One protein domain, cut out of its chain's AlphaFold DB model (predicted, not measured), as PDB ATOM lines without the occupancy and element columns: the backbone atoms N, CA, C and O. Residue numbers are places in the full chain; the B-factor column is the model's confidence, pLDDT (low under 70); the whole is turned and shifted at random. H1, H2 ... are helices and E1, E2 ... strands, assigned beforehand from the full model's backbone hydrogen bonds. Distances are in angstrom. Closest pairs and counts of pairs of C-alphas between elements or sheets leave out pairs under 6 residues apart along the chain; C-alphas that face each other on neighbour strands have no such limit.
ATOM      1  N   ALA A   4     101.622 139.389 148.312       94.56
ATOM      2  CA  ALA A   4     101.558 139.778 146.910       94.56
ATOM      3  C   ALA A   4     100.324 139.169 146.252       94.56
ATOM      4  O   ALA A   4      99.998 138.009 146.516       94.56
ATOM      5  N   LEU A   5      99.677 139.934 145.380       96.06
ATOM      6  CA  LEU A   5      98.550 139.522 144.547       96.06
ATOM      7  C   LEU A   5      98.931 139.720 143.084       96.06
ATOM      8  O   LEU A   5      99.505 140.751 142.731       96.06
ATOM      9  N   PHE A   6      98.637 138.736 142.237       96.75
ATOM     10  CA  PHE A   6      99.073 138.765 140.845       96.75
ATOM     11  C   PHE A   6      98.112 138.073 139.878       96.75
ATOM     12  O   PHE A   6      97.439 137.106 140.227       96.75
ATOM     13  N   CYS A   7      98.108 138.549 138.636       96.19
ATOM     14  CA  CYS A   7      97.406 137.969 137.497       96.19
ATOM     15  C   CYS A   7      98.331 138.005 136.273       96.19
ATOM     16  O   CYS A   7      98.858 139.063 135.931       96.19
ATOM     17  N   PHE A   8      98.538 136.861 135.622       95.38
ATOM     18  CA  PHE A   8      99.347 136.719 134.401       95.38
ATOM     19  C   PHE A   8      98.521 136.392 133.155       95.38
ATOM     20  O   PHE A   8      99.073 136.383 132.057       95.38
ATOM     21  N   ASP A   9      97.224 136.118 133.319       92.94
ATOM     22  CA  ASP A   9      96.322 135.716 132.233       92.94
ATOM     23  C   ASP A   9      95.195 136.752 132.009       92.94
ATOM     24  O   ASP A   9      94.108 136.425 131.533       92.94
ATOM     25  N   HIS A  10      95.451 138.021 132.346       91.75
ATOM     26  CA  HIS A  10      94.520 139.121 132.096       91.75
ATOM     27  C   HIS A  10      94.409 139.412 130.581       91.75
ATOM     28  O   HIS A  10      95.419 139.384 129.876       91.75
ATOM     29  N   PRO A  11      93.212 139.727 130.042       89.25
ATOM     30  CA  PRO A  11      93.015 139.898 128.596       89.25
ATOM     31  C   PRO A  11      93.741 141.110 127.988       89.25
ATOM     32  O   PRO A  11      94.087 141.082 126.809       89.25
ATOM     33  N   VAL A  12      93.950 142.172 128.774       89.50
ATOM     34  CA  VAL A  12      94.605 143.425 128.335       89.50
ATOM     35  C   VAL A  12      96.061 143.517 128.811       89.50
ATOM     36  O   VAL A  12      96.979 143.596 127.998       89.50
ATOM     37  N   TYR A  13      96.295 143.498 130.127       91.06
ATOM     38  CA  TYR A  13      97.634 143.545 130.717       91.06
ATOM     39  C   TYR A  13      98.352 142.190 130.685       91.06
ATOM     40  O   TYR A  13      97.787 141.171 131.060       91.06
ATOM     41  N   SER A  14      99.639 142.177 130.325       91.88
ATOM     42  CA  SER A  14     100.453 140.948 130.366       91.88
ATOM     43  C   SER A  14     100.755 140.462 131.787       91.88
ATOM     44  O   SER A  14     101.068 139.292 131.996       91.88
ATOM     45  N   VAL A  15     100.709 141.379 132.754       94.00
ATOM     46  CA  VAL A  15     100.794 141.091 134.183       94.00
ATOM     47  C   VAL A  15     100.134 142.224 134.961       94.00
ATOM     48  O   VAL A  15     100.337 143.398 134.656       94.00
ATOM     49  N   VAL A  16      99.378 141.864 135.991       95.31
ATOM     50  CA  VAL A  16      98.937 142.761 137.060       95.31
ATOM     51  C   VAL A  16      99.560 142.239 138.343       95.31
ATOM     52  O   VAL A  16      99.460 141.047 138.626       95.31
ATOM     53  N   LEU A  17     100.231 143.096 139.106       96.00
ATOM     54  CA  LEU A  17     100.951 142.695 140.311       96.00
ATOM     55  C   LEU A  17     100.937 143.832 141.328       96.00
ATOM     56  O   LEU A  17     101.305 144.959 141.002       96.00
ATOM     57  N   CYS A  18     100.572 143.520 142.566       94.38
ATOM     58  CA  CYS A  18     100.772 144.406 143.703       94.38
ATOM     59  C   CYS A  18     101.337 143.616 144.889       94.38
ATOM     60  O   CYS A  18     101.057 142.428 145.052       94.38
ATOM     61  N   ASP A  19     102.169 144.269 145.693       92.50
ATOM     62  CA  ASP A  19     102.823 143.671 146.855       92.50
ATOM     63  C   ASP A  19     102.862 144.680 148.000       92.50
ATOM     64  O   ASP A  19     103.106 145.871 147.791       92.50
ATOM     65  N   ASN A  20     102.628 144.188 149.211       88.38
ATOM     66  CA  ASN A  20     102.841 144.931 150.437       88.38
ATOM     67  C   ASN A  20     103.964 144.270 151.232       88.38
ATOM     68  O   ASN A  20     103.835 143.116 151.647       88.38
ATOM     69  N   ARG A  21     105.022 145.035 151.516       84.31
ATOM     70  CA  ARG A  21     106.074 144.653 152.459       84.31
ATOM     71  C   ARG A  21     105.765 145.217 153.841       84.31
ATOM     72  O   ARG A  21     106.144 146.340 154.163       84.31
ATOM     73  N   ASP A  22     105.157 144.392 154.681       74.81
ATOM     74  CA  ASP A  22     104.822 144.730 156.065       74.81
ATOM     75  C   ASP A  22     105.683 143.907 157.042       74.81
ATOM     76  O   ASP A  22     105.206 143.007 157.744       74.81
ATOM     77  N   GLU A  23     106.994 144.174 157.006       62.00
ATOM     78  CA  GLU A  23     108.026 143.529 157.820       62.00
ATOM     79  C   GLU A  23     109.066 144.547 158.318       62.00
ATOM     80  O   GLU A  23     109.667 145.271 157.527       62.00
ATOM     81  N   PHE A  24     109.308 144.548 159.636       60.38
ATOM     82  CA  PHE A  24     110.371 145.272 160.350       60.38
ATOM     83  C   PHE A  24     110.615 146.718 159.877       60.38
ATOM     84  O   PHE A  24     111.570 146.989 159.148       60.38
ATOM     85  N   LEU A  25     109.829 147.666 160.407       59.84
ATOM     86  CA  LEU A  25     109.967 149.117 160.168       59.84
ATOM     87  C   LEU A  25     111.393 149.664 160.394       59.84
ATOM     88  O   LEU A  25     111.755 150.704 159.856       59.84
ATOM     89  N   HIS A  26     112.223 148.955 161.164       67.44
ATOM     90  CA  HIS A  26     113.617 149.311 161.427       67.44
ATOM     91  C   HIS A  26     114.598 148.971 160.288       67.44
ATOM     92  O   HIS A  26     115.785 149.259 160.425       67.44
ATOM     93  N   ARG A  27     114.151 148.357 159.181       76.62
ATOM     94  CA  ARG A  27     114.982 148.122 157.987       76.62
ATOM     95  C   ARG A  27     114.705 149.208 156.946       76.62
ATOM     96  O   ARG A  27     113.729 149.064 156.204       76.62
ATOM     97  N   PRO A  28     115.525 150.274 156.886       85.12
ATOM     98  CA  PRO A  28     115.306 151.375 155.958       85.12
ATOM     99  C   PRO A  28     115.376 150.902 154.503       85.12
ATOM    100  O   PRO A  28     116.142 149.996 154.160       85.12
ATOM    101  N   THR A  29     114.569 151.529 153.647       87.12
ATOM    102  CA  THR A  29     114.473 151.195 152.224       87.12
ATOM    103  C   THR A  29     114.468 152.434 151.347       87.12
ATOM    104  O   THR A  29     114.021 153.492 151.781       87.12
ATOM    105  N   THR A  30     114.893 152.297 150.093       88.31
ATOM    106  CA  THR A  30     114.690 153.345 149.080       88.31
ATOM    107  C   THR A  30     113.306 153.242 148.447       88.31
ATOM    108  O   THR A  30     112.754 152.143 148.337       88.31
ATOM    109  N   HIS A  31     112.786 154.364 147.942       88.88
ATOM    110  CA  HIS A  31     111.676 154.342 146.988       88.88
ATOM    111  C   HIS A  31     112.044 153.530 145.739       88.88
ATOM    112  O   HIS A  31     113.227 153.362 145.412       88.88
ATOM    113  N   ALA A  32     111.023 153.006 145.058       89.88
ATOM    114  CA  ALA A  32     111.217 152.288 143.811       89.88
ATOM    115  C   ALA A  32     111.717 153.244 142.725       89.88
ATOM    116  O   ALA A  32     111.062 154.234 142.412       89.88
ATOM    117  N   ARG A  33     112.882 152.933 142.157       91.38
ATOM    118  CA  ARG A  33     113.505 153.681 141.057       91.38
ATOM    119  C   ARG A  33     114.383 152.757 140.226       91.38
ATOM    120  O   ARG A  33     114.692 151.647 140.661       91.38
ATOM    121  N   PHE A  34     114.809 153.213 139.053       92.12
ATOM    122  CA  PHE A  34     115.787 152.471 138.258       92.12
ATOM    123  C   PHE A  34     117.187 152.533 138.897       92.12
ATOM    124  O   PHE A  34     117.660 153.607 139.275       92.12
ATOM    125  N   HIS A  35     117.850 151.381 139.024       90.50
ATOM    126  CA  HIS A  35     119.196 151.229 139.597       90.50
ATOM    127  C   HIS A  35     119.879 149.933 139.121       90.50
ATOM    128  O   HIS A  35     119.233 149.076 138.511       90.50
ATOM    129  N   ASN A  36     121.161 149.741 139.457       91.06
ATOM    130  CA  ASN A  36     121.886 148.476 139.239       91.06
ATOM    131  C   ASN A  36     122.382 147.832 140.543       91.06
ATOM    132  O   ASN A  36     123.384 147.125 140.549       91.06
ATOM    133  N   PHE A  37     121.689 148.084 141.659       87.88
ATOM    134  CA  PHE A  37     122.062 147.588 142.991       87.88
ATOM    135  C   PHE A  37     123.431 148.103 143.487       87.88
ATOM    136  O   PHE A  37     124.021 147.535 144.406       87.88
ATOM    137  N   GLU A  38     123.923 149.226 142.954       79.69
ATOM    138  CA  GLU A  38     125.187 149.828 143.397       79.69
ATOM    139  C   GLU A  38     125.175 150.262 144.877       79.69
ATOM    140  O   GLU A  38     124.139 150.599 145.448       79.69
ATOM    141  N   ALA A  39     126.340 150.256 145.527       61.62
ATOM    142  CA  ALA A  39     126.477 150.445 146.977       61.62
ATOM    143  C   ALA A  39     126.254 151.889 147.490       61.62
ATOM    144  O   ALA A  39     126.271 152.111 148.697       61.62
ATOM    145  N   LYS A  40     126.059 152.886 146.614       54.97
ATOM    146  CA  LYS A  40     125.844 154.290 147.004       54.97
ATOM    147  C   LYS A  40     124.443 154.752 146.626       54.97
ATOM    148  O   LYS A  40     124.087 154.597 145.466       54.97
ATOM    149  N   VAL A  41     123.746 155.404 147.564       50.44
ATOM    150  CA  VAL A  41     123.314 156.812 147.414       50.44
ATOM    151  C   VAL A  41     123.264 157.475 148.804       50.44
ATOM    152  O   VAL A  41     122.329 157.225 149.559       50.44
ATOM    153  N   PRO A  42     124.254 158.299 149.193       40.91
ATOM    154  CA  PRO A  42     124.063 159.337 150.203       40.91
ATOM    155  C   PRO A  42     123.594 160.632 149.519       40.91
ATOM    156  O   PRO A  42     124.331 161.158 148.690       40.91
ATOM    157  N   GLY A  43     122.417 161.145 149.897       48.50
ATOM    158  CA  GLY A  43     121.857 162.406 149.392       48.50
ATOM    159  C   GLY A  43     121.206 162.265 148.014       48.50
ATOM    160  O   GLY A  43     121.894 162.166 147.004       48.50
ATOM    161  N   ASP A  44     119.877 162.276 147.984       49.47
ATOM    162  CA  ASP A  44     118.998 162.254 146.802       49.47
ATOM    163  C   ASP A  44     119.093 163.546 145.940       49.47
ATOM    164  O   ASP A  44     118.117 163.986 145.345       49.47
ATOM    165  N   ASP A  45     120.277 164.160 145.836       47.59
ATOM    166  CA  ASP A  45     120.486 165.450 145.154       47.59
ATOM    167  C   ASP A  45     121.223 165.330 143.800       47.59
ATOM    168  O   ASP A  45     121.380 166.321 143.092       47.59
ATOM    169  N   GLU A  46     121.623 164.123 143.371       47.28
ATOM    170  CA  GLU A  46     122.157 163.865 142.012       47.28
ATOM    171  C   GLU A  46     121.205 163.008 141.141       47.28
ATOM    172  O   GLU A  46     121.617 162.255 140.250       47.28
ATOM    173  N   ILE A  47     119.895 163.121 141.390       49.84
ATOM    174  CA  ILE A  47     118.815 162.451 140.650       49.84
ATOM    175  C   ILE A  47     118.622 163.115 139.281       49.84
ATOM    176  O   ILE A  47     117.757 163.963 139.138       49.84
ATOM    177  N   VAL A  48     119.386 162.727 138.255       48.31
ATOM    178  CA  VAL A  48     118.879 162.768 136.859       48.31
ATOM    179  C   VAL A  48     119.571 161.719 135.974       48.31
ATOM    180  O   VAL A  48     118.940 161.111 135.113       48.31
ATOM    181  N   SER A  49     120.872 161.468 136.162       46.16
ATOM    182  CA  SER A  49     121.662 160.715 135.170       46.16
ATOM    183  C   SER A  49     121.626 159.186 135.332       46.16
ATOM    184  O   SER A  49     121.762 158.461 134.343       46.16
ATOM    185  N   GLN A  50     121.410 158.664 136.547       49.06
ATOM    186  CA  GLN A  50     121.412 157.211 136.785       49.06
ATOM    187  C   GLN A  50     120.072 156.520 136.497       49.06
ATOM    188  O   GLN A  50     120.081 155.361 136.082       49.06
ATOM    189  N   GLU A  51     118.929 157.204 136.620       54.06
ATOM    190  CA  GLU A  51     117.619 156.579 136.350       54.06
ATOM    191  C   GLU A  51     117.478 156.109 134.893       54.06
ATOM    192  O   GLU A  51     116.862 155.079 134.613       54.06
ATOM    193  N   GLN A  52     118.122 156.806 133.952       57.31
ATOM    194  CA  GLN A  52     118.093 156.429 132.537       57.31
ATOM    195  C   GLN A  52     118.949 155.191 132.220       57.31
ATOM    196  O   GLN A  52     118.653 154.483 131.259       57.31
ATOM    197  N   SER A  53     119.976 154.883 133.025       68.19
ATOM    198  CA  SER A  53     120.911 153.767 132.773       68.19
ATOM    199  C   SER A  53     120.693 152.538 133.664       68.19
ATOM    200  O   SER A  53     121.121 151.436 133.303       68.19
ATOM    201  N   GLY A  54     119.995 152.688 134.796       81.56
ATOM    202  CA  GLY A  54     119.639 151.580 135.682       81.56
ATOM    203  C   GLY A  54     118.793 150.521 134.969       81.56
ATOM    204  O   GLY A  54     117.893 150.850 134.194       81.56
ATOM    205  N   GLN A  55     119.082 149.243 135.206       92.06
ATOM    206  CA  GLN A  55     118.427 148.116 134.536       92.06
ATOM    207  C   GLN A  55     117.232 147.558 135.309       92.06
ATOM    208  O   GLN A  55     116.407 146.871 134.705       92.06
ATOM    209  N   VAL A  56     117.128 147.842 136.610       95.12
ATOM    210  CA  VAL A  56     116.111 147.273 137.503       95.12
ATOM    211  C   VAL A  56     115.319 148.385 138.175       95.12
ATOM    212  O   VAL A  56     115.916 149.266 138.781       95.12
ATOM    213  N   LEU A  57     113.992 148.322 138.077       95.31
ATOM    214  CA  LEU A  57     113.048 149.122 138.846       95.31
ATOM    215  C   LEU A  57     112.640 148.331 140.093       95.31
ATOM    216  O   LEU A  57     111.935 147.325 139.990       95.31
ATOM    217  N   SER A  58     113.087 148.780 141.265       94.94
ATOM    218  CA  SER A  58     112.691 148.203 142.553       94.94
ATOM    219  C   SER A  58     112.974 149.146 143.719       94.94
ATOM    220  O   SER A  58     113.785 150.064 143.599       94.94
ATOM    221  N   GLY A  59     112.321 148.910 144.858       91.44
ATOM    222  CA  GLY A  59     112.804 149.415 146.146       91.44
ATOM    223  C   GLY A  59     113.980 148.569 146.637       91.44
ATOM    224  O   GLY A  59     114.091 147.392 146.283       91.44
ATOM    225  N   ARG A  60     114.869 149.141 147.450       90.00
ATOM    226  CA  ARG A  60     116.052 148.432 147.968       90.00
ATOM    227  C   ARG A  60     116.076 148.397 149.477       90.00
ATOM    228  O   ARG A  60     115.785 149.400 150.116       90.00
ATOM    229  N   ASP A  61     116.488 147.264 150.031       88.56
ATOM    230  CA  ASP A  61     116.861 147.135 151.436       88.56
ATOM    231  C   ASP A  61     118.232 147.789 151.653       88.56
ATOM    232  O   ASP A  61     119.226 147.345 151.081       88.56
ATOM    233  N   LEU A  62     118.302 148.839 152.474       85.94
ATOM    234  CA  LEU A  62     119.552 149.564 152.734       85.94
ATOM    235  C   LEU A  62     120.473 148.862 153.744       85.94
ATOM    236  O   LEU A  62     121.609 149.287 153.929       85.94
ATOM    237  N   VAL A  63     120.010 147.786 154.386       85.25
ATOM    238  CA  VAL A  63     120.799 146.970 155.319       85.25
ATOM    239  C   VAL A  63     121.475 145.818 154.584       85.25
ATOM    240  O   VAL A  63     122.683 145.640 154.691       85.25
ATOM    241  N   ALA A  64     120.698 145.025 153.839       85.38
ATOM    242  CA  ALA A  64     121.214 143.850 153.129       85.38
ATOM    243  C   ALA A  64     121.518 144.100 151.643       85.38
ATOM    244  O   ALA A  64     122.099 143.241 150.992       85.38
ATOM    245  N   GLY A  65     121.108 145.240 151.083       87.62
ATOM    246  CA  GLY A  65     121.394 145.646 149.704       87.62
ATOM    247  C   GLY A  65     120.475 145.057 148.626       87.62
ATOM    248  O   GLY A  65     120.486 145.569 147.506       87.62
ATOM    249  N   GLY A  66     119.691 144.021 148.948       91.19
ATOM    250  CA  GLY A  66     118.779 143.332 148.026       91.19
ATOM    251  C   GLY A  66     117.417 144.014 147.835       91.19
ATOM    252  O   GLY A  66     117.220 145.174 148.197       91.19
ATOM    253  N   THR A  67     116.457 143.278 147.274       93.75
ATOM    254  CA  THR A  67     115.065 143.729 147.085       93.75
ATOM    255  C   THR A  67     114.065 142.625 147.450       93.75
ATOM    256  O   THR A  67     114.462 141.496 147.733       93.75
ATOM    257  N   TRP A  68     112.776 142.954 147.464       94.25
ATOM    258  CA  TRP A  68     111.664 142.015 147.634       94.25
ATOM    259  C   TRP A  68     110.717 142.000 146.430       94.25
ATOM    260  O   TRP A  68     110.093 140.979 146.174       94.25
ATOM    261  N   LEU A  69     110.641 143.093 145.670       96.44
ATOM    262  CA  LEU A  69     109.844 143.206 144.455       96.44
ATOM    263  C   LEU A  69     110.614 144.048 143.443       96.44
ATOM    264  O   LEU A  69     111.021 145.169 143.750       96.44
ATOM    265  N   GLY A  70     110.754 143.543 142.222       96.69
ATOM    266  CA  GLY A  70     111.320 144.325 141.135       96.69
ATOM    267  C   GLY A  70     110.992 143.801 139.751       96.69
ATOM    268  O   GLY A  70     110.617 142.640 139.579       96.69
ATOM    269  N   ILE A  71     111.192 144.677 138.768       96.81
ATOM    270  CA  ILE A  71     111.152 144.362 137.341       96.81
ATOM    271  C   ILE A  71     112.393 144.928 136.648       96.81
ATOM    272  O   ILE A  71     112.825 146.039 136.951       96.81
ATOM    273  N   ASN A  72     112.990 144.187 135.716       94.56
ATOM    274  CA  ASN A  72     114.093 144.702 134.903       94.56
ATOM    275  C   ASN A  72     113.635 145.145 133.504       94.56
ATOM    276  O   ASN A  72     112.541 144.818 133.051       94.56
ATOM    277  N   ARG A  73     114.500 145.851 132.769       92.19
ATOM    278  CA  ARG A  73     114.204 146.325 131.400       92.19
ATOM    279  C   ARG A  73     113.961 145.210 130.374       92.19
ATOM    280  O   ARG A  73     113.417 145.479 129.310       92.19
ATOM    281  N   LYS A  74     114.343 143.966 130.683       91.38
ATOM    282  CA  LYS A  74     114.031 142.773 129.876       91.38
ATOM    283  C   LYS A  74     112.680 142.150 130.251       91.38
ATOM    284  O   LYS A  74     112.347 141.088 129.736       91.38
ATOM    285  N   GLY A  75     111.931 142.771 131.162       93.06
ATOM    286  CA  GLY A  75     110.656 142.283 131.664       93.06
ATOM    287  C   GLY A  75     110.774 141.169 132.700       93.06
ATOM    288  O   GLY A  75     109.760 140.582 133.026       93.06
ATOM    289  N   ARG A  76     111.958 140.837 133.233       95.38
ATOM    290  CA  ARG A  76     112.050 139.857 134.329       95.38
ATOM    291  C   ARG A  76     111.443 140.439 135.590       95.38
ATOM    292  O   ARG A  76     111.812 141.549 135.952       95.38
ATOM    293  N   ILE A  77     110.588 139.679 136.261       97.62
ATOM    294  CA  ILE A  77     109.917 140.067 137.503       97.62
ATOM    295  C   ILE A  77     110.324 139.094 138.600       97.62
ATOM    296  O   ILE A  77     110.358 137.883 138.373       97.62
ATOM    297  N   ALA A  78     110.608 139.617 139.788       98.06
ATOM    298  CA  ALA A  78     110.838 138.810 140.976       98.06
ATOM    299  C   ALA A  78     110.051 139.366 142.159       98.06
ATOM    300  O   ALA A  78     110.107 140.568 142.416       98.06
ATOM    301  N   VAL A  79     109.365 138.482 142.884       97.62
ATOM    302  CA  VAL A  79     108.661 138.794 144.133       97.62
ATOM    303  C   VAL A  79     109.081 137.804 145.208       97.62
ATOM    304  O   VAL A  79     109.061 136.598 144.973       97.62
ATOM    305  N   LEU A  80     109.448 138.306 146.380       96.44
ATOM    306  CA  LEU A  80     109.950 137.546 147.515       96.44
ATOM    307  C   LEU A  80     109.088 137.822 148.748       96.44
ATOM    308  O   LEU A  80     108.950 138.966 149.173       96.44
ATOM    309  N   THR A  81     108.620 136.755 149.391       94.06
ATOM    310  CA  THR A  81     108.065 136.799 150.749       94.06
ATOM    311  C   THR A  81     108.869 135.897 151.675       94.06
ATOM    312  O   THR A  81     109.343 134.826 151.294       94.06
ATOM    313  N   ASN A  82     109.052 136.335 152.915       93.25
ATOM    314  CA  ASN A  82     109.781 135.571 153.921       93.25
ATOM    315  C   ASN A  82     108.832 134.579 154.597       93.25
ATOM    316  O   ASN A  82     107.755 134.981 155.018       93.25
ATOM    317  N   ILE A  83     109.213 133.314 154.758       93.00
ATOM    318  CA  ILE A  83     108.389 132.381 155.540       93.00
ATOM    319  C   ILE A  83     108.432 132.800 157.017       93.00
ATOM    320  O   ILE A  83     109.502 133.126 157.538       93.00
ATOM    321  N   THR A  84     107.277 132.815 157.690       90.56
ATOM    322  CA  THR A  84     107.199 133.045 159.139       90.56
ATOM    323  C   THR A  84     107.753 131.835 159.881       90.56
ATOM    324  O   THR A  84     107.140 130.772 159.913       90.56
ATOM    325  N   GLU A  85     108.911 132.015 160.503       90.25
ATOM    326  CA  GLU A  85     109.608 130.995 161.280       90.25
ATOM    327  C   GLU A  85     110.410 131.644 162.419       90.25
ATOM    328  O   GLU A  85     110.547 132.868 162.486       90.25
ATOM    329  N   GLU A  86     110.936 130.824 163.331       88.94
ATOM    330  CA  GLU A  86     111.808 131.295 164.409       88.94
ATOM    331  C   GLU A  86     113.061 131.980 163.840       88.94
ATOM    332  O   GLU A  86     113.721 131.461 162.935       88.94
ATOM    333  N   TYR A  87     113.408 133.146 164.390       86.00
ATOM    334  CA  TYR A  87     114.570 133.901 163.936       86.00
ATOM    335  C   TYR A  87     115.869 133.113 164.145       86.00
ATOM    336  O   TYR A  87     116.194 132.692 165.255       86.00
ATOM    337  N   LYS A  88     116.649 132.977 163.069       88.56
ATOM    338  CA  LYS A  88     117.990 132.385 163.068       88.56
ATOM    339  C   LYS A  88     118.923 133.220 162.199       88.56
ATOM    340  O   LYS A  88     118.487 133.870 161.247       88.56
ATOM    341  N   LEU A  89     120.212 133.193 162.527       88.06
ATOM    342  CA  LEU A  89     121.246 133.798 161.693       88.06
ATOM    343  C   LEU A  89     121.564 132.870 160.521       88.06
ATOM    344  O   LEU A  89     121.840 131.687 160.716       88.06
ATOM    345  N   TRP A  90     121.552 133.429 159.314       91.00
ATOM    346  CA  TRP A  90     121.876 132.727 158.078       91.00
ATOM    347  C   TRP A  90     123.025 133.445 157.366       91.00
ATOM    348  O   TRP A  90     123.089 134.674 157.416       91.00
ATOM    349  N   PRO A  91     123.930 132.712 156.695       89.50
ATOM    350  CA  PRO A  91     125.069 133.310 155.998       89.50
ATOM    351  C   PRO A  91     124.676 134.036 154.701       89.50
ATOM    352  O   PRO A  91     125.513 134.706 154.105       89.50
ATOM    353  N   THR A  92     123.429 133.887 154.243       91.94
ATOM    354  CA  THR A  92     122.912 134.467 152.998       91.94
ATOM    355  C   THR A  92     121.736 135.404 153.265       91.94
ATOM    356  O   THR A  92     120.994 135.244 154.240       91.94
ATOM    357  N   SER A  93     121.524 136.364 152.362       91.62
ATOM    358  CA  SER A  93     120.322 137.193 152.346       91.62
ATOM    359  C   SER A  93     119.314 136.640 151.340       91.62
ATOM    360  O   SER A  93     119.636 136.399 150.180       91.62
ATOM    361  N   ARG A  94     118.047 136.496 151.746       94.31
ATOM    362  CA  ARG A  94     116.959 136.129 150.816       94.31
ATOM    363  C   ARG A  94     116.775 137.170 149.707       94.31
ATOM    364  O   ARG A  94     116.413 136.801 148.598       94.31
ATOM    365  N   GLY A  95     117.081 138.442 149.984       93.50
ATOM    366  CA  GLY A  95     117.022 139.527 148.999       93.50
ATOM    367  C   GLY A  95     118.027 139.384 147.849       93.50
ATOM    368  O   GLY A  95     117.866 140.045 146.824       93.50
ATOM    369  N   ASP A  96     119.017 138.495 147.983       92.50
ATOM    370  CA  ASP A  96     119.953 138.163 146.905       92.50
ATOM    371  C   ASP A  96     119.281 137.329 145.805       92.50
ATOM    372  O   ASP A  96     119.712 137.371 144.656       92.50
ATOM    373  N   LEU A  97     118.212 136.589 146.128       95.56
ATOM    374  CA  LEU A  97     117.458 135.780 145.165       95.56
ATOM    375  C   LEU A  97     116.811 136.653 144.070       95.56
ATOM    376  O   LEU A  97     117.142 136.475 142.896       95.56
ATOM    377  N   PRO A  98     115.949 137.643 144.391       96.06
ATOM    378  CA  PRO A  98     115.414 138.533 143.367       96.06
ATOM    379  C   PRO A  98     116.508 139.399 142.729       96.06
ATOM    380  O   PRO A  98     116.484 139.591 141.516       96.06
ATOM    381  N   HIS A  99     117.502 139.869 143.491       93.88
ATOM    382  CA  HIS A  99     118.617 140.655 142.950       93.88
ATOM    383  C   HIS A  99     119.354 139.905 141.826       93.88
ATOM    384  O   HIS A  99     119.422 140.404 140.702       93.88
ATOM    385  N   ASN A 100     119.836 138.690 142.091       93.31
ATOM    386  CA  ASN A 100     120.607 137.905 141.124       93.31
ATOM    387  C   ASN A 100     119.787 137.491 139.891       93.31
ATOM    388  O   ASN A 100     120.359 137.251 138.830       93.31
ATOM    389  N   PHE A 101     118.459 137.403 139.999       95.88
ATOM    390  CA  PHE A 101     117.595 137.130 138.852       95.88
ATOM    391  C   PHE A 101     117.328 138.373 137.989       95.88
ATOM    392  O   PHE A 101     117.326 138.293 136.753       95.88
ATOM    393  N   LEU A 102     117.088 139.515 138.642       95.50
ATOM    394  CA  LEU A 102     116.760 140.791 138.001       95.50
ATOM    395  C   LEU A 102     117.981 141.424 137.332       95.50
ATOM    396  O   LEU A 102     117.858 141.995 136.246       95.50
ATOM    397  N   LEU A 103     119.152 141.289 137.948       93.19
ATOM    398  CA  LEU A 103     120.428 141.755 137.422       93.19
ATOM    399  C   LEU A 103     121.448 140.606 137.460       93.19
ATOM    400  O   LEU A 103     122.329 140.585 138.320       93.19
ATOM    401  N   PRO A 104     121.323 139.619 136.556       87.88
ATOM    402  CA  PRO A 104     122.230 138.486 136.547       87.88
ATOM    403  C   PRO A 104     123.661 138.938 136.222       87.88
ATOM    404  O   PRO A 104     123.851 139.814 135.367       87.88
ATOM    405  N   PRO A 105     124.685 138.317 136.835       81.69
ATOM    406  CA  PRO A 105     126.061 138.478 136.391       81.69
ATOM    407  C   PRO A 105     126.193 138.146 134.898       81.69
ATOM    408  O   PRO A 105     125.474 137.287 134.385       81.69
ATOM    409  N   ALA A 106     127.119 138.812 134.203       75.12
ATOM    410  CA  ALA A 106     127.298 138.647 132.761       75.12
ATOM    411  C   ALA A 106     127.391 137.163 132.356       75.12
ATOM    412  O   ALA A 106     128.129 136.386 132.968       75.12
ATOM    413  N   SER A 107     126.625 136.792 131.325       66.62
ATOM    414  CA  SER A 107     126.557 135.435 130.760       66.62
ATOM    415  C   SER A 107     126.100 134.337 131.730       66.62
ATOM    416  O   SER A 107     126.391 133.161 131.511       66.62
ATOM    417  N   LYS A 108     125.386 134.690 132.805       77.06
ATOM    418  CA  LYS A 108     124.706 133.727 133.677       77.06
ATOM    419  C   LYS A 108     123.195 133.887 133.592       77.06
ATOM    420  O   LYS A 108     122.688 135.000 133.482       77.06
ATOM    421  N   PHE A 109     122.496 132.760 133.715       83.75
ATOM    422  CA  PHE A 109     121.048 132.697 133.908       83.75
ATOM    423  C   PHE A 109     120.277 133.465 132.826       83.75
ATOM    424  O   PHE A 109     119.553 134.420 133.125       83.75
ATOM    425  N   GLU A 110     120.497 133.118 131.555       82.62
ATOM    426  CA  GLU A 110     119.879 133.799 130.411       82.62
ATOM    427  C   GLU A 110     118.368 133.562 130.365       82.62
ATOM    428  O   GLU A 110     117.604 134.466 130.004       82.62
ATOM    429  N   THR A 111     117.936 132.384 130.808       90.56
ATOM    430  CA  THR A 111     116.529 131.998 130.905       90.56
ATOM    431  C   THR A 111     116.065 131.858 132.359       90.56
ATOM    432  O   THR A 111     116.866 131.851 133.298       90.56
ATOM    433  N   LEU A 112     114.743 131.777 132.555       94.19
ATOM    434  CA  LEU A 112     114.172 131.432 133.857       94.19
ATOM    435  C   LEU A 112     114.572 130.009 134.270       94.19
ATOM    436  O   LEU A 112     114.933 129.801 135.427       94.19
ATOM    437  N   ASP A 113     114.565 129.065 133.327       94.69
ATOM    438  CA  ASP A 113     114.933 127.671 133.584       94.69
ATOM    439  C   ASP A 113     116.393 127.547 134.038       94.69
ATOM    440  O   ASP A 113     116.650 126.875 135.033       94.69
ATOM    441  N   ASP A 114     117.323 128.288 133.422       93.81
ATOM    442  CA  ASP A 114     118.735 128.312 133.833       93.81
ATOM    443  C   ASP A 114     118.891 128.763 135.298       93.81
ATOM    444  O   ASP A 114     119.727 128.252 136.047       93.81
ATOM    445  N   TYR A 115     118.102 129.762 135.716       95.25
ATOM    446  CA  TYR A 115     118.150 130.263 137.089       95.25
ATOM    447  C   TYR A 115     117.517 129.277 138.075       95.25
ATOM    448  O   TYR A 115     118.051 129.060 139.162       95.25
ATOM    449  N   ILE A 116     116.402 128.647 137.699       96.00
ATOM    450  CA  ILE A 116     115.756 127.606 138.507       96.00
ATOM    451  C   ILE A 116     116.691 126.408 138.681       96.00
ATOM    452  O   ILE A 116     116.844 125.911 139.798       96.00
ATOM    453  N   GLU A 117     117.339 125.957 137.608       95.25
ATOM    454  CA  GLU A 117     118.307 124.863 137.643       95.25
ATOM    455  C   GLU A 117     119.468 125.202 138.581       95.25
ATOM    456  O   GLU A 117     119.819 124.395 139.444       95.25
ATOM    457  N   HIS A 118     119.998 126.425 138.500       93.38
ATOM    458  CA  HIS A 118     121.034 126.900 139.411       93.38
ATOM    459  C   HIS A 118     120.605 126.872 140.883       93.38
ATOM    460  O   HIS A 118     121.388 126.467 141.741       93.38
ATOM    461  N   LEU A 119     119.375 127.293 141.191       94.62
ATOM    462  CA  LEU A 119     118.876 127.314 142.567       94.62
ATOM    463  C   LEU A 119     118.571 125.915 143.113       94.62
ATOM    464  O   LEU A 119     118.699 125.685 144.313       94.62
ATOM    465  N   THR A 120     118.138 124.988 142.259       95.19
ATOM    466  CA  THR A 120     117.650 123.662 142.673       95.19
ATOM    467  C   THR A 120     118.713 122.560 142.599       95.19
ATOM    468  O   THR A 120     118.510 121.477 143.165       95.19
ATOM    469  N   THR A 121     119.857 122.832 141.960       92.75
ATOM    470  CA  THR A 121     120.981 121.895 141.817       92.75
ATOM    471  C   THR A 121     122.042 122.127 142.899       92.75
ATOM    472  O   THR A 121     122.591 123.224 143.000       92.75
ATOM    473  N   PRO A 122     122.386 121.109 143.709       86.25
ATOM    474  CA  PRO A 122     123.462 121.226 144.689       86.25
ATOM    475  C   PRO A 122     124.849 121.437 144.043       86.25
ATOM    476  O   PRO A 122     125.135 120.812 143.021       86.25
ATOM    477  N   PRO A 123     125.754 122.217 144.667       81.44
ATOM    478  CA  PRO A 123     125.551 122.974 145.901       81.44
ATOM    479  C   PRO A 123     124.765 124.273 145.651       81.44
ATOM    480  O   PRO A 123     125.222 125.156 144.929       81.44
ATOM    481  N   SER A 124     123.607 124.408 146.301       81.44
ATOM    482  CA  SER A 124     122.802 125.632 146.310       81.44
ATOM    483  C   SER A 124     123.085 126.445 147.577       81.44
ATOM    484  O   SER A 124     123.546 125.906 148.586       81.44
ATOM    485  N   GLY A 125     122.786 127.746 147.555       84.56
ATOM    486  CA  GLY A 125     122.871 128.581 148.755       84.56
ATOM    487  C   GLY A 125     121.950 128.081 149.877       84.56
ATOM    488  O   GLY A 125     120.900 127.489 149.620       84.56
ATOM    489  N   VAL A 126     122.344 128.328 151.129       91.94
ATOM    490  CA  VAL A 126     121.543 128.000 152.318       91.94
ATOM    491  C   VAL A 126     120.875 129.272 152.818       91.94
ATOM    492  O   VAL A 126     121.573 130.183 153.259       91.94
ATOM    493  N   TYR A 127     119.547 129.325 152.759       95.25
ATOM    494  CA  TYR A 127     118.744 130.510 153.075       95.25
ATOM    495  C   TYR A 127     117.795 130.255 154.246       95.25
ATOM    496  O   TYR A 127     117.339 129.128 154.449       95.25
ATOM    497  N   ALA A 128     117.422 131.331 154.944       95.44
ATOM    498  CA  ALA A 128     116.189 131.370 155.734       95.44
ATOM    499  C   ALA A 128     114.968 131.012 154.866       95.44
ATOM    500  O   ALA A 128     115.032 131.093 153.637       95.44
ATOM    501  N   GLY A 129     113.843 130.662 155.483       95.44
ATOM    502  CA  GLY A 129     112.618 130.283 154.786       95.44
ATOM    503  C   GLY A 129     112.105 131.383 153.848       95.44
ATOM    504  O   GLY A 129     112.025 132.551 154.244       95.44
ATOM    505  N   PHE A 130     111.759 131.040 152.606       95.69
ATOM    506  CA  PHE A 130     111.251 131.986 151.611       95.69
ATOM    507  C   PHE A 130     110.211 131.378 150.664       95.69
ATOM    508  O   PHE A 130     110.232 130.180 150.380       95.69
ATOM    509  N   ASN A 131     109.371 132.240 150.095       96.06
ATOM    510  CA  ASN A 131     108.675 131.989 148.837       96.06
ATOM    511  C   ASN A 131     109.117 133.031 147.811       96.06
ATOM    512  O   ASN A 131     109.255 134.212 148.127       96.06
ATOM    513  N   LEU A 132     109.324 132.587 146.580       97.56
ATOM    514  CA  LEU A 132     109.810 133.398 145.478       97.56
ATOM    515  C   LEU A 132     108.937 133.135 144.249       97.56
ATOM    516  O   LEU A 132     108.679 131.985 143.899       97.56
ATOM    517  N   LEU A 133     108.491 134.192 143.587       98.12
ATOM    518  CA  LEU A 133     107.835 134.133 142.287       98.12
ATOM    519  C   LEU A 133     108.746 134.803 141.277       98.12
ATOM    520  O   LEU A 133     109.074 135.979 141.426       98.12
ATOM    521  N   LEU A 134     109.143 134.054 140.259       98.19
ATOM    522  CA  LEU A 134     109.959 134.560 139.169       98.19
ATOM    523  C   LEU A 134     109.174 134.473 137.875       98.19
ATOM    524  O   LEU A 134     108.579 133.436 137.578       98.19
ATOM    525  N   ALA A 135     109.208 135.547 137.098       97.12
ATOM    526  CA  ALA A 135     108.593 135.586 135.787       97.12
ATOM    527  C   ALA A 135     109.561 136.164 134.752       97.12
ATOM    528  O   ALA A 135     110.276 137.127 135.027       97.12
ATOM    529  N   SER A 136     109.568 135.587 133.554       95.12
ATOM    530  CA  SER A 136     110.277 136.117 132.385       95.12
ATOM    531  C   SER A 136     109.361 136.094 131.162       95.12
ATOM    532  O   SER A 136     108.589 135.142 131.020       95.12
ATOM    533  N   PRO A 137     109.457 137.076 130.249       93.12
ATOM    534  CA  PRO A 137     108.764 137.013 128.969       93.12
ATOM    535  C   PRO A 137     109.094 135.725 128.203       93.12
ATOM    536  O   PRO A 137     110.259 135.336 128.087       93.12
ATOM    537  N   SER A 138     108.069 135.071 127.667       86.81
ATOM    538  CA  SER A 138     108.197 133.871 126.842       86.81
ATOM    539  C   SER A 138     108.827 134.193 125.483       86.81
ATOM    540  O   SER A 138     108.755 135.319 124.980       86.81
ATOM    541  N   LYS A 139     109.405 133.175 124.827       73.31
ATOM    542  CA  LYS A 139     109.852 133.273 123.426       73.31
ATOM    543  C   LYS A 139     108.641 133.631 122.548       73.31
ATOM    544  O   LYS A 139     107.781 132.789 122.317       73.31
ATOM    545  N   GLY A 140     108.546 134.893 122.126       65.44
ATOM    546  CA  GLY A 140     107.367 135.457 121.451       65.44
ATOM    547  C   GLY A 140     106.990 136.874 121.901       65.44
ATOM    548  O   GLY A 140     106.196 137.522 121.227       65.44
ATOM    549  N   GLY A 141     107.583 137.379 122.990       65.75
ATOM    550  CA  GLY A 141     107.432 138.765 123.455       65.75
ATOM    551  C   GLY A 141     106.827 138.875 124.858       65.75
ATOM    552  O   GLY A 141     106.574 137.876 125.522       65.75
ATOM    553  N   ILE A 142     106.587 140.112 125.307       64.31
ATOM    554  CA  ILE A 142     106.134 140.437 126.678       64.31
ATOM    555  C   ILE A 142     104.679 140.006 126.941       64.31
ATOM    556  O   ILE A 142     104.279 139.878 128.089       64.31
ATOM    557  N   GLN A 143     103.906 139.690 125.896       73.88
ATOM    558  CA  GLN A 143     102.486 139.330 126.012       73.88
ATOM    559  C   GLN A 143     102.221 138.034 126.793       73.88
ATOM    560  O   GLN A 143     101.090 137.790 127.199       73.88
ATOM    561  N   ARG A 144     103.233 137.180 126.988       85.31
ATOM    562  CA  ARG A 144     103.124 135.972 127.815       85.31
ATOM    563  C   ARG A 144     104.361 135.805 128.670       85.31
ATOM    564  O   ARG A 144     105.475 135.979 128.185       85.31
ATOM    565  N   PHE A 145     104.154 135.382 129.908       93.50
ATOM    566  CA  PHE A 145     105.219 135.099 130.859       93.50
ATOM    567  C   PHE A 145     105.335 133.605 131.157       93.50
ATOM    568  O   PHE A 145     104.340 132.933 131.463       93.50
ATOM    569  N   GLN A 146     106.570 133.106 131.140       94.56
ATOM    570  CA  GLN A 146     106.943 131.912 131.885       94.56
ATOM    571  C   GLN A 146     107.048 132.315 133.355       94.56
ATOM    572  O   GLN A 146     107.719 133.297 133.671       94.56
ATOM    573  N   VAL A 147     106.368 131.585 134.240       96.19
ATOM    574  CA  VAL A 147     106.290 131.925 135.665       96.19
ATOM    575  C   VAL A 147     106.534 130.682 136.506       96.19
ATOM    576  O   VAL A 147     105.943 129.633 136.243       96.19
ATOM    577  N   ALA A 148     107.368 130.815 137.532       97.12
ATOM    578  CA  ALA A 148     107.657 129.757 138.485       97.12
ATOM    579  C   ALA A 148     107.524 130.254 139.925       97.12
ATOM    580  O   ALA A 148     107.974 131.351 140.264       97.12
ATOM    581  N   ARG A 149     106.949 129.404 140.781       96.50
ATOM    582  CA  ARG A 149     107.055 129.516 142.237       96.50
ATOM    583  C   ARG A 149     108.209 128.664 142.721       96.50
ATOM    584  O   ARG A 149     108.318 127.500 142.341       96.50
ATOM    585  N   ILE A 150     109.043 129.250 143.566       97.06
ATOM    586  CA  ILE A 150     110.213 128.626 144.172       97.06
ATOM    587  C   ILE A 150     110.132 128.805 145.688       97.06
ATOM    588  O   ILE A 150     109.772 129.873 146.181       97.06
ATOM    589  N   THR A 151     110.471 127.768 146.444       96.50
ATOM    590  CA  THR A 151     110.524 127.817 147.911       96.50
ATOM    591  C   THR A 151     111.534 126.809 148.444       96.50
ATOM    592  O   THR A 151     111.822 125.804 147.792       96.50
ATOM    593  N   ASN A 152     112.067 127.061 149.637       95.81
ATOM    594  CA  ASN A 152     112.783 126.067 150.439       95.81
ATOM    595  C   ASN A 152     111.909 125.424 151.531       95.81
ATOM    596  O   ASN A 152     112.416 124.637 152.324       95.81
ATOM    597  N   SER A 153     110.617 125.764 151.594       93.94
ATOM    598  CA  SER A 153     109.644 125.290 152.592       93.94
ATOM    599  C   SER A 153     110.033 125.535 154.059       93.94
ATOM    600  O   SER A 153     109.434 124.952 154.960       93.94
ATOM    601  N   GLY A 154     111.022 126.397 154.306       93.81
ATOM    602  CA  GLY A 154     111.581 126.670 155.628       93.81
ATOM    603  C   GLY A 154     113.101 126.812 155.593       93.81
ATOM    604  O   GLY A 154     113.776 126.356 154.666       93.81
ATOM    605  N   GLY A 155     113.651 127.476 156.604       94.62
ATOM    606  CA  GLY A 155     115.075 127.763 156.704       94.62
ATOM    607  C   GLY A 155     115.946 126.511 156.586       94.62
ATOM    608  O   GLY A 155     115.780 125.541 157.326       94.62
ATOM    609  N   GLY A 156     116.898 126.543 155.652       93.31
ATOM    610  CA  GLY A 156     117.818 125.438 155.369       93.31
ATOM    611  C   GLY A 156     117.210 124.264 154.594       93.31
ATOM    612  O   GLY A 156     117.916 123.291 154.334       93.31
ATOM    613  N   GLY A 157     115.932 124.339 154.215       93.94
ATOM    614  CA  GLY A 157     115.281 123.313 153.411       93.94
ATOM    615  C   GLY A 157     115.784 123.262 151.965       93.94
ATOM    616  O   GLY A 157     116.466 124.166 151.470       93.94
ATOM    617  N   ARG A 158     115.440 122.175 151.266       94.25
ATOM    618  CA  ARG A 158     115.773 121.996 149.848       94.25
ATOM    619  C   ARG A 158     114.973 122.982 149.003       94.25
ATOM    620  O   ARG A 158     113.751 123.012 149.096       94.25
ATOM    621  N   ILE A 159     115.653 123.715 148.124       96.25
ATOM    622  CA  ILE A 159     114.980 124.588 147.161       96.25
ATOM    623  C   ILE A 159     114.259 123.728 146.117       96.25
ATOM    624  O   ILE A 159     114.841 122.830 145.506       96.25
ATOM    625  N   THR A 160     112.978 124.012 145.920       95.56
ATOM    626  CA  THR A 160     112.112 123.383 144.920       95.56
ATOM    627  C   THR A 160     111.438 124.458 144.081       95.56
ATOM    628  O   THR A 160     111.267 125.587 144.541       95.56
ATOM    629  N   ALA A 161     111.074 124.115 142.847       96.62
ATOM    630  CA  ALA A 161     110.394 125.016 141.930       96.62
ATOM    631  C   ALA A 161     109.264 124.285 141.201       96.62
ATOM    632  O   ALA A 161     109.372 123.092 140.911       96.62
ATOM    633  N   ARG A 162     108.190 125.011 140.891       95.62
ATOM    634  CA  ARG A 162     107.052 124.529 140.104       95.62
ATOM    635  C   ARG A 162     106.477 125.662 139.249       95.62
ATOM    636  O   ARG A 162     106.575 126.824 139.653       95.62
ATOM    637  N   PRO A 163     105.837 125.365 138.107       95.81
ATOM    638  CA  PRO A 163     105.035 126.365 137.414       95.81
ATOM    639  C   PRO A 163     103.846 126.810 138.281       95.81
ATOM    640  O   PRO A 163     103.432 126.115 139.220       95.81
ATOM    641  N   LEU A 164     103.285 127.974 137.950       93.81
ATOM    642  CA  LEU A 164     101.960 128.348 138.442       93.81
ATOM    643  C   LEU A 164     100.895 127.408 137.877       93.81
ATOM    644  O   LEU A 164     100.960 127.026 136.708       93.81
ATOM    645  N   ARG A 165      99.910 127.073 138.708       93.75
ATOM    646  CA  ARG A 165      98.665 126.439 138.264       93.75
ATOM    647  C   ARG A 165      97.777 127.465 137.561       93.75
ATOM    648  O   ARG A 165      97.907 128.659 137.821       93.75
ATOM    649  N   ASP A 166      96.836 127.006 136.743       93.56
ATOM    650  CA  ASP A 166      95.930 127.887 135.991       93.56
ATOM    651  C   ASP A 166      95.133 128.833 136.909       93.56
ATOM    652  O   ASP A 166      95.010 130.023 136.622       93.56
ATOM    653  N   ASP A 167      94.680 128.350 138.074       92.19
ATOM    654  CA  ASP A 167      93.981 129.177 139.068       92.19
ATOM    655  C   ASP A 167      94.877 130.278 139.662       92.19
ATOM    656  O   ASP A 167      94.412 131.382 139.944       92.19
ATOM    657  N   GLU A 168      96.171 129.998 139.829       93.69
ATOM    658  CA  GLU A 168      97.148 130.971 140.321       93.69
ATOM    659  C   GLU A 168      97.578 131.960 139.235       93.69
ATOM    660  O   GLU A 168      97.960 133.083 139.553       93.69
ATOM    661  N   ARG A 169      97.555 131.558 137.960       94.94
ATOM    662  CA  ARG A 169      97.834 132.472 136.849       94.94
ATOM    663  C   ARG A 169      96.699 133.470 136.651       94.94
ATOM    664  O   ARG A 169      96.978 134.639 136.385       94.94
ATOM    665  N   ALA A 170      95.453 133.028 136.814       94.19
ATOM    666  CA  ALA A 170      94.283 133.893 136.743       94.19
ATOM    667  C   ALA A 170      94.192 134.824 137.962       94.19
ATOM    668  O   ALA A 170      94.150 136.040 137.800       94.19
ATOM    669  N   PHE A 171      94.219 134.274 139.182       94.31
ATOM    670  CA  PHE A 171      94.072 135.047 140.420       94.31
ATOM    671  C   PHE A 171      94.970 134.466 141.514       94.31
ATOM    672  O   PHE A 171      94.544 133.673 142.361       94.31
ATOM    673  N   GLY A 172      96.245 134.832 141.475       94.19
ATOM    674  CA  GLY A 172      97.271 134.310 142.363       94.19
ATOM    675  C   GLY A 172      97.552 135.198 143.567       94.19
ATOM    676  O   GLY A 172      97.328 136.409 143.560       94.19
ATOM    677  N   GLY A 173      98.090 134.574 144.613       93.69
ATOM    678  CA  GLY A 173      98.580 135.286 145.783       93.69
ATOM    679  C   GLY A 173      99.692 134.540 146.516       93.69
ATOM    680  O   GLY A 173      99.810 133.312 146.437       93.69
ATOM    681  N   MET A 174     100.534 135.285 147.228       93.19
ATOM    682  CA  MET A 174     101.564 134.762 148.128       93.19
ATOM    683  C   MET A 174     101.581 135.532 149.444       93.19
ATOM    684  O   MET A 174     101.168 136.683 149.487       93.19
ATOM    685  N   SER A 175     102.099 134.913 150.502       92.12
ATOM    686  CA  SER A 175     102.296 135.558 151.804       92.12
ATOM    687  C   SER A 175     103.496 134.956 152.528       92.12
ATOM    688  O   SER A 175     104.234 134.150 151.963       92.12
ATOM    689  N   ASN A 176     103.647 135.293 153.806       91.75
ATOM    690  CA  ASN A 176     104.619 134.672 154.698       91.75
ATOM    691  C   ASN A 176     104.329 133.193 155.056       91.75
ATOM    692  O   ASN A 176     105.107 132.579 155.785       91.75
ATOM    693  N   GLY A 177     103.220 132.607 154.593       89.31
ATOM    694  CA  GLY A 177     102.944 131.171 154.746       89.31
ATOM    695  C   GLY A 177     103.821 130.295 153.853       89.31
ATOM    696  O   GLY A 177     104.378 130.765 152.868       89.31
ATOM    697  N   VAL A 178     103.938 129.007 154.171       88.50
ATOM    698  CA  VAL A 178     104.675 128.048 153.331       88.50
ATOM    699  C   VAL A 178     103.828 127.675 152.109       88.50
ATOM    700  O   VAL A 178     102.721 127.156 152.273       88.50
ATOM    701  N   ASP A 179     104.340 127.905 150.893       82.44
ATOM    702  CA  ASP A 179     103.649 127.509 149.654       82.44
ATOM    703  C   ASP A 179     103.277 126.014 149.662       82.44
ATOM    704  O   ASP A 179     104.052 125.162 150.097       82.44
ATOM    705  N   GLY A 180     102.075 125.693 149.177       72.12
ATOM    706  CA  GLY A 180     101.610 124.312 149.012       72.12
ATOM    707  C   GLY A 180     101.230 123.569 150.299       72.12
ATOM    708  O   GLY A 180     100.892 122.388 150.224       72.12
ATOM    709  N   THR A 181     101.244 124.221 151.466       75.25
ATOM    710  CA  THR A 181     100.795 123.595 152.721       75.25
ATOM    711  C   THR A 181      99.268 123.693 152.853       75.25
ATOM    712  O   THR A 181      98.743 124.809 152.872       75.25
ATOM    713  N   PRO A 182      98.524 122.574 152.979       62.75
ATOM    714  CA  PRO A 182      97.080 122.608 153.219       62.75
ATOM    715  C   PRO A 182      96.742 123.401 154.487       62.75
ATOM    716  O   PRO A 182      97.310 123.146 155.546       62.75
ATOM    717  N   GLY A 183      95.840 124.382 154.380       61.31
ATOM    718  CA  GLY A 183      95.508 125.290 155.488       61.31
ATOM    719  C   GLY A 183      96.592 126.328 155.819       61.31
ATOM    720  O   GLY A 183      96.430 127.087 156.767       61.31
ATOM    721  N   GLY A 184      97.684 126.377 155.045       63.06
ATOM    722  CA  GLY A 184      98.745 127.382 155.155       63.06
ATOM    723  C   GLY A 184      98.472 128.663 154.360       63.06
ATOM    724  O   GLY A 184      99.242 129.617 154.467       63.06
ATOM    725  N   GLU A 185      97.394 128.704 153.567       72.00
ATOM    726  CA  GLU A 185      96.933 129.932 152.919       72.00
ATOM    727  C   GLU A 185      96.293 130.851 153.962       72.00
ATOM    728  O   GLU A 185      95.293 130.520 154.598       72.00
ATOM    729  N   TRP A 186      96.897 132.019 154.159       81.06
ATOM    730  CA  TRP A 186      96.426 132.986 155.141       81.06
ATOM    731  C   TRP A 186      95.106 133.616 154.667       81.06
ATOM    732  O   TRP A 186      94.993 133.918 153.475       81.06
ATOM    733  N   PRO A 187      94.144 133.910 155.566       83.56
ATOM    734  CA  PRO A 187      92.856 134.506 155.194       83.56
ATOM    735  C   PRO A 187      92.986 135.751 154.308       83.56
ATOM    736  O   PRO A 187      92.276 135.884 153.321       83.56
ATOM    737  N   LYS A 188      93.985 136.604 154.580       83.31
ATOM    738  CA  LYS A 188      94.266 137.805 153.781       83.31
ATOM    739  C   LYS A 188      94.638 137.498 152.323       83.31
ATOM    740  O   LYS A 188      94.336 138.297 151.446       83.31
ATOM    741  N   VAL A 189      95.260 136.350 152.041       86.06
ATOM    742  CA  VAL A 189      95.549 135.907 150.665       86.06
ATOM    743  C   VAL A 189      94.280 135.437 149.972       86.06
ATOM    744  O   VAL A 189      94.065 135.791 148.819       86.06
ATOM    745  N   ILE A 190      93.435 134.679 150.671       87.31
ATOM    746  CA  ILE A 190      92.159 134.195 150.134       87.31
ATOM    747  C   ILE A 190      91.265 135.394 149.790       87.31
ATOM    748  O   ILE A 190      90.885 135.570 148.636       87.31
ATOM    749  N   GLU A 191      91.037 136.285 150.758       90.12
ATOM    750  CA  GLU A 191      90.282 137.523 150.551       90.12
ATOM    751  C   GLU A 191      90.927 138.421 149.490       90.12
ATOM    752  O   GLU A 191      90.234 139.018 148.670       90.12
ATOM    753  N   GLY A 192      92.258 138.521 149.480       91.25
ATOM    754  CA  GLY A 192      92.998 139.307 148.500       91.25
ATOM    755  C   GLY A 192      92.804 138.800 147.069       91.25
ATOM    756  O   GLY A 192      92.611 139.609 146.166       91.25
ATOM    757  N   ARG A 193      92.777 137.478 146.855       92.44
ATOM    758  CA  ARG A 193      92.487 136.866 145.544       92.44
ATOM    759  C   ARG A 193      91.056 137.149 145.094       92.44
ATOM    760  O   ARG A 193      90.845 137.485 143.934       92.44
ATOM    761  N   GLU A 194      90.086 137.083 146.006       92.50
ATOM    762  CA  GLU A 194      88.696 137.448 145.701       92.50
ATOM    763  C   GLU A 194      88.552 138.937 145.355       92.50
ATOM    764  O   GLU A 194      87.808 139.299 144.442       92.50
ATOM    765  N   ARG A 195      89.260 139.819 146.074       93.75
ATOM    766  CA  ARG A 195      89.309 141.256 145.762       93.75
ATOM    767  C   ARG A 195      89.961 141.493 144.405       93.75
ATOM    768  O   ARG A 195      89.404 142.248 143.618       93.75
ATOM    769  N   LEU A 196      91.084 140.830 144.119       94.56
ATOM    770  CA  LEU A 196      91.763 140.901 142.826       94.56
ATOM    771  C   LEU A 196      90.804 140.532 141.695       94.56
ATOM    772  O   LEU A 196      90.656 141.310 140.766       94.56
ATOM    773  N   GLN A 197      90.111 139.397 141.806       94.69
ATOM    774  CA  GLN A 197      89.133 138.985 140.801       94.69
ATOM    775  C   GLN A 197      88.073 140.066 140.564       94.69
ATOM    776  O   GLN A 197      87.886 140.500 139.433       94.69
ATOM    777  N   LYS A 198      87.453 140.576 141.636       94.56
ATOM    778  CA  LYS A 198      86.447 141.644 141.532       94.56
ATOM    779  C   LYS A 198      86.995 142.895 140.853       94.56
ATOM    780  O   LYS A 198      86.288 143.481 140.051       94.56
ATOM    781  N   ILE A 199      88.223 143.304 141.173       94.88
ATOM    782  CA  ILE A 199      88.862 144.487 140.577       94.88
ATOM    783  C   ILE A 199      89.086 144.284 139.078       94.88
ATOM    784  O   ILE A 199      88.822 145.198 138.306       94.88
ATOM    785  N   LEU A 200      89.553 143.102 138.669       93.19
ATOM    786  CA  LEU A 200      89.827 142.788 137.263       93.19
ATOM    787  C   LEU A 200      88.554 142.602 136.424       93.19
ATOM    788  O   LEU A 200      88.603 142.768 135.209       93.19
ATOM    789  N   ASP A 201      87.425 142.288 137.061       93.12
ATOM    790  CA  ASP A 201      86.112 142.215 136.409       93.12
ATOM    791  C   ASP A 201      85.446 143.600 136.252       93.12
ATOM    792  O   ASP A 201      84.430 143.728 135.563       93.12
ATOM    793  N   MET A 202      85.977 144.643 136.900       92.56
ATOM    794  CA  MET A 202      85.466 146.010 136.783       92.56
ATOM    795  C   MET A 202      86.056 146.713 135.556       92.56
ATOM    796  O   MET A 202      87.244 146.606 135.267       92.56
ATOM    797  N   ASP A 203      85.229 147.508 134.877       91.06
ATOM    798  CA  ASP A 203      85.661 148.393 133.789       91.06
ATOM    799  C   ASP A 203      86.280 149.673 134.377       91.06
ATOM    800  O   ASP A 203      85.642 150.725 134.460       91.06
ATOM    801  N   LEU A 204      87.493 149.535 134.919       92.19
ATOM    802  CA  LEU A 204      88.287 150.631 135.471       92.19
ATOM    803  C   LEU A 204      89.327 151.091 134.449       92.19
ATOM    804  O   LEU A 204      89.915 150.283 133.728       92.19
ATOM    805  N   ASP A 205      89.607 152.391 134.444       93.50
ATOM    806  CA  ASP A 205      90.812 152.905 133.803       93.50
ATOM    807  C   ASP A 205      92.075 152.520 134.601       93.50
ATOM    808  O   ASP A 205      92.011 151.941 135.690       93.50
ATOM    809  N   GLU A 206      93.252 152.815 134.044       91.94
ATOM    810  CA  GLU A 206      94.537 152.459 134.659       91.94
ATOM    811  C   GLU A 206      94.691 153.039 136.074       91.94
ATOM    812  O   GLU A 206      95.135 152.341 136.987       91.94
ATOM    813  N   GLU A 207      94.295 154.296 136.281       94.25
ATOM    814  CA  GLU A 207      94.408 154.970 137.578       94.25
ATOM    815  C   GLU A 207      93.464 154.349 138.618       94.25
ATOM    816  O   GLU A 207      93.890 154.015 139.730       94.25
ATOM    817  N   GLY A 208      92.204 154.114 138.244       95.75
ATOM    818  CA  GLY A 208      91.219 153.446 139.088       95.75
ATOM    819  C   GLY A 208      91.643 152.026 139.453       95.75
ATOM    820  O   GLY A 208      91.523 151.623 140.613       95.75
ATOM    821  N   MET A 209      92.209 151.290 138.496       94.00
ATOM    822  CA  MET A 209      92.744 149.951 138.724       94.00
ATOM    823  C   MET A 209      93.924 149.973 139.700       94.00
ATOM    824  O   MET A 209      93.938 149.192 140.653       94.00
ATOM    825  N   VAL A 210      94.883 150.888 139.532       93.31
ATOM    826  CA  VAL A 210      96.021 151.045 140.454       93.31
ATOM    827  C   VAL A 210      95.536 151.353 141.873       93.31
ATOM    828  O   VAL A 210      95.960 150.694 142.826       93.31
ATOM    829  N   GLN A 211      94.607 152.297 142.033       94.12
ATOM    830  CA  GLN A 211      94.070 152.659 143.345       94.12
ATOM    831  C   GLN A 211      93.308 151.497 144.001       94.12
ATOM    832  O   GLN A 211      93.456 151.252 145.203       94.12
ATOM    833  N   ALA A 212      92.518 150.753 143.226       94.25
ATOM    834  CA  ALA A 212      91.810 149.575 143.710       94.25
ATOM    835  C   ALA A 212      92.783 148.465 144.143       94.25
ATOM    836  O   ALA A 212      92.605 147.872 145.210       94.25
ATOM    837  N   MET A 213      93.852 148.238 143.374       93.62
ATOM    838  CA  MET A 213      94.911 147.283 143.711       93.62
ATOM    839  C   MET A 213      95.657 147.668 144.993       93.62
ATOM    840  O   MET A 213      95.954 146.790 145.804       93.62
ATOM    841  N   PHE A 214      95.916 148.960 145.229       90.44
ATOM    842  CA  PHE A 214      96.475 149.425 146.504       90.44
ATOM    843  C   PHE A 214      95.531 149.153 147.678       90.44
ATOM    844  O   PHE A 214      95.964 148.655 148.715       90.44
ATOM    845  N   ASN A 215      94.233 149.411 147.508       89.75
ATOM    846  CA  ASN A 215      93.237 149.145 148.547       89.75
ATOM    847  C   ASN A 215      93.091 147.642 148.842       89.75
ATOM    848  O   ASN A 215      92.802 147.260 149.975       89.75
ATOM    849  N   ALA A 216      93.324 146.775 147.851       87.75
ATOM    850  CA  ALA A 216      93.292 145.325 148.033       87.75
ATOM    851  C   ALA A 216      94.406 144.800 148.956       87.75
ATOM    852  O   ALA A 216      94.243 143.735 149.550       87.75
ATOM    853  N   LEU A 217      95.507 145.546 149.109       83.12
ATOM    854  CA  LEU A 217      96.617 145.208 150.006       83.12
ATOM    855  C   LEU A 217      96.366 145.588 151.479       83.12
ATOM    856  O   LEU A 217      97.113 145.130 152.356       83.12
ATOM    857  N   GLY A 218      95.337 146.406 151.742       68.62
ATOM    858  CA  GLY A 218      94.871 146.827 153.069       68.62
ATOM    859  C   GLY A 218      94.235 145.696 153.863       68.62
ATOM    860  O   GLY A 218      93.234 145.110 153.389       68.62
TER     861      GLY A 218
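What this domain is: This is residues 4 to 218 of the 218 residues of an uncharacterized protein of Calocera viscosa (strain TUFC12733) (UniProt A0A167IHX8). Two sheets lie face to face as a sandwich, a twisted one of seven strands and a small one of three that covers part of it. H1 and H2 cover the outward face of the large sheet and H4 and H5 that of the small one, in four layers, while residues 42 to 49 stick out as a loop. The 215 printed residues run E1 E2 E3 E4 E5 E6 H1 H2 E7 E8 E9 H3 E10 H4 H5, a mixed class with under half in named elements. The sheets, E3-E4-E5-E6-E7-E8-E9 and E2-E1-E10, are antiparallel; the whole is compact, with a radius of gyration of the C-alphas of 17.1 A and spans of 44 by 43 by 40 A.

Where its parts are: E1 is residues 4 to 7, from C-alpha 4 at (101.558, 139.778, 146.910), and E2 is 16 to 20. E3 (33 to 35), E4 (56 to 58), E5 (69 to 72) and E6 (77 to 82, 17.0 A) form a meander, each strand the antiparallel neighbour of the one before. H1 is 96 to 102 and H2 112 to 120. E7 (130 to 138, 25.0 A), E8 (141 to 151, 27.0 A) and E9 (160 to 163) form another meander; E8 bends by 67 degrees at residue 144. H3 is 166 to 170, E10 172 to 175, H4 187 to 200, 20.0 A, and H5 206 to 216, 15.2 A, ending at C-alpha 216 (93.292, 145.325, 148.033).

How they stand to each other: The facing parts of the two sheets are 9.8 A centre to centre, their strands at 30 degrees. In the small sheet N 5 and O 18 of the hairpin E1 and E2 are 2.9 A apart, and N 4 and O 174 of E1 and E10 3.0 A, within hydrogen-bond range. In the large sheet N 79 and O 133 of E6 and E7 are 2.9 A apart. H1 and H2 are on the same face of it, heights over the sheet 7.3 A and 8.9 A, and run along the strands. H4 and H5 are on the same face of the small sheet, heights 8.7 A and 9.2 A; they touch as a helical hairpin, closest at the C-alphas of Gly 192 and Ala 216, 6.0 A. H3 only grazes the small sheet. In the five helices every O i to N i+4 pair is within hydrogen-bond range.

The domain as a whole: The farthest C-alphas, of Glu 46 and Pro 182, are 49.6 A apart. The printed part has no cut. The links E2 to E3, E3 to E4, E6 to H1 and E10 to H4 are long. Mean pLDDT of the printed part is 87.0; residues 23 to 26, 39 to 53, 107, 140 to 142, 182 to 184 and 218 are under 70.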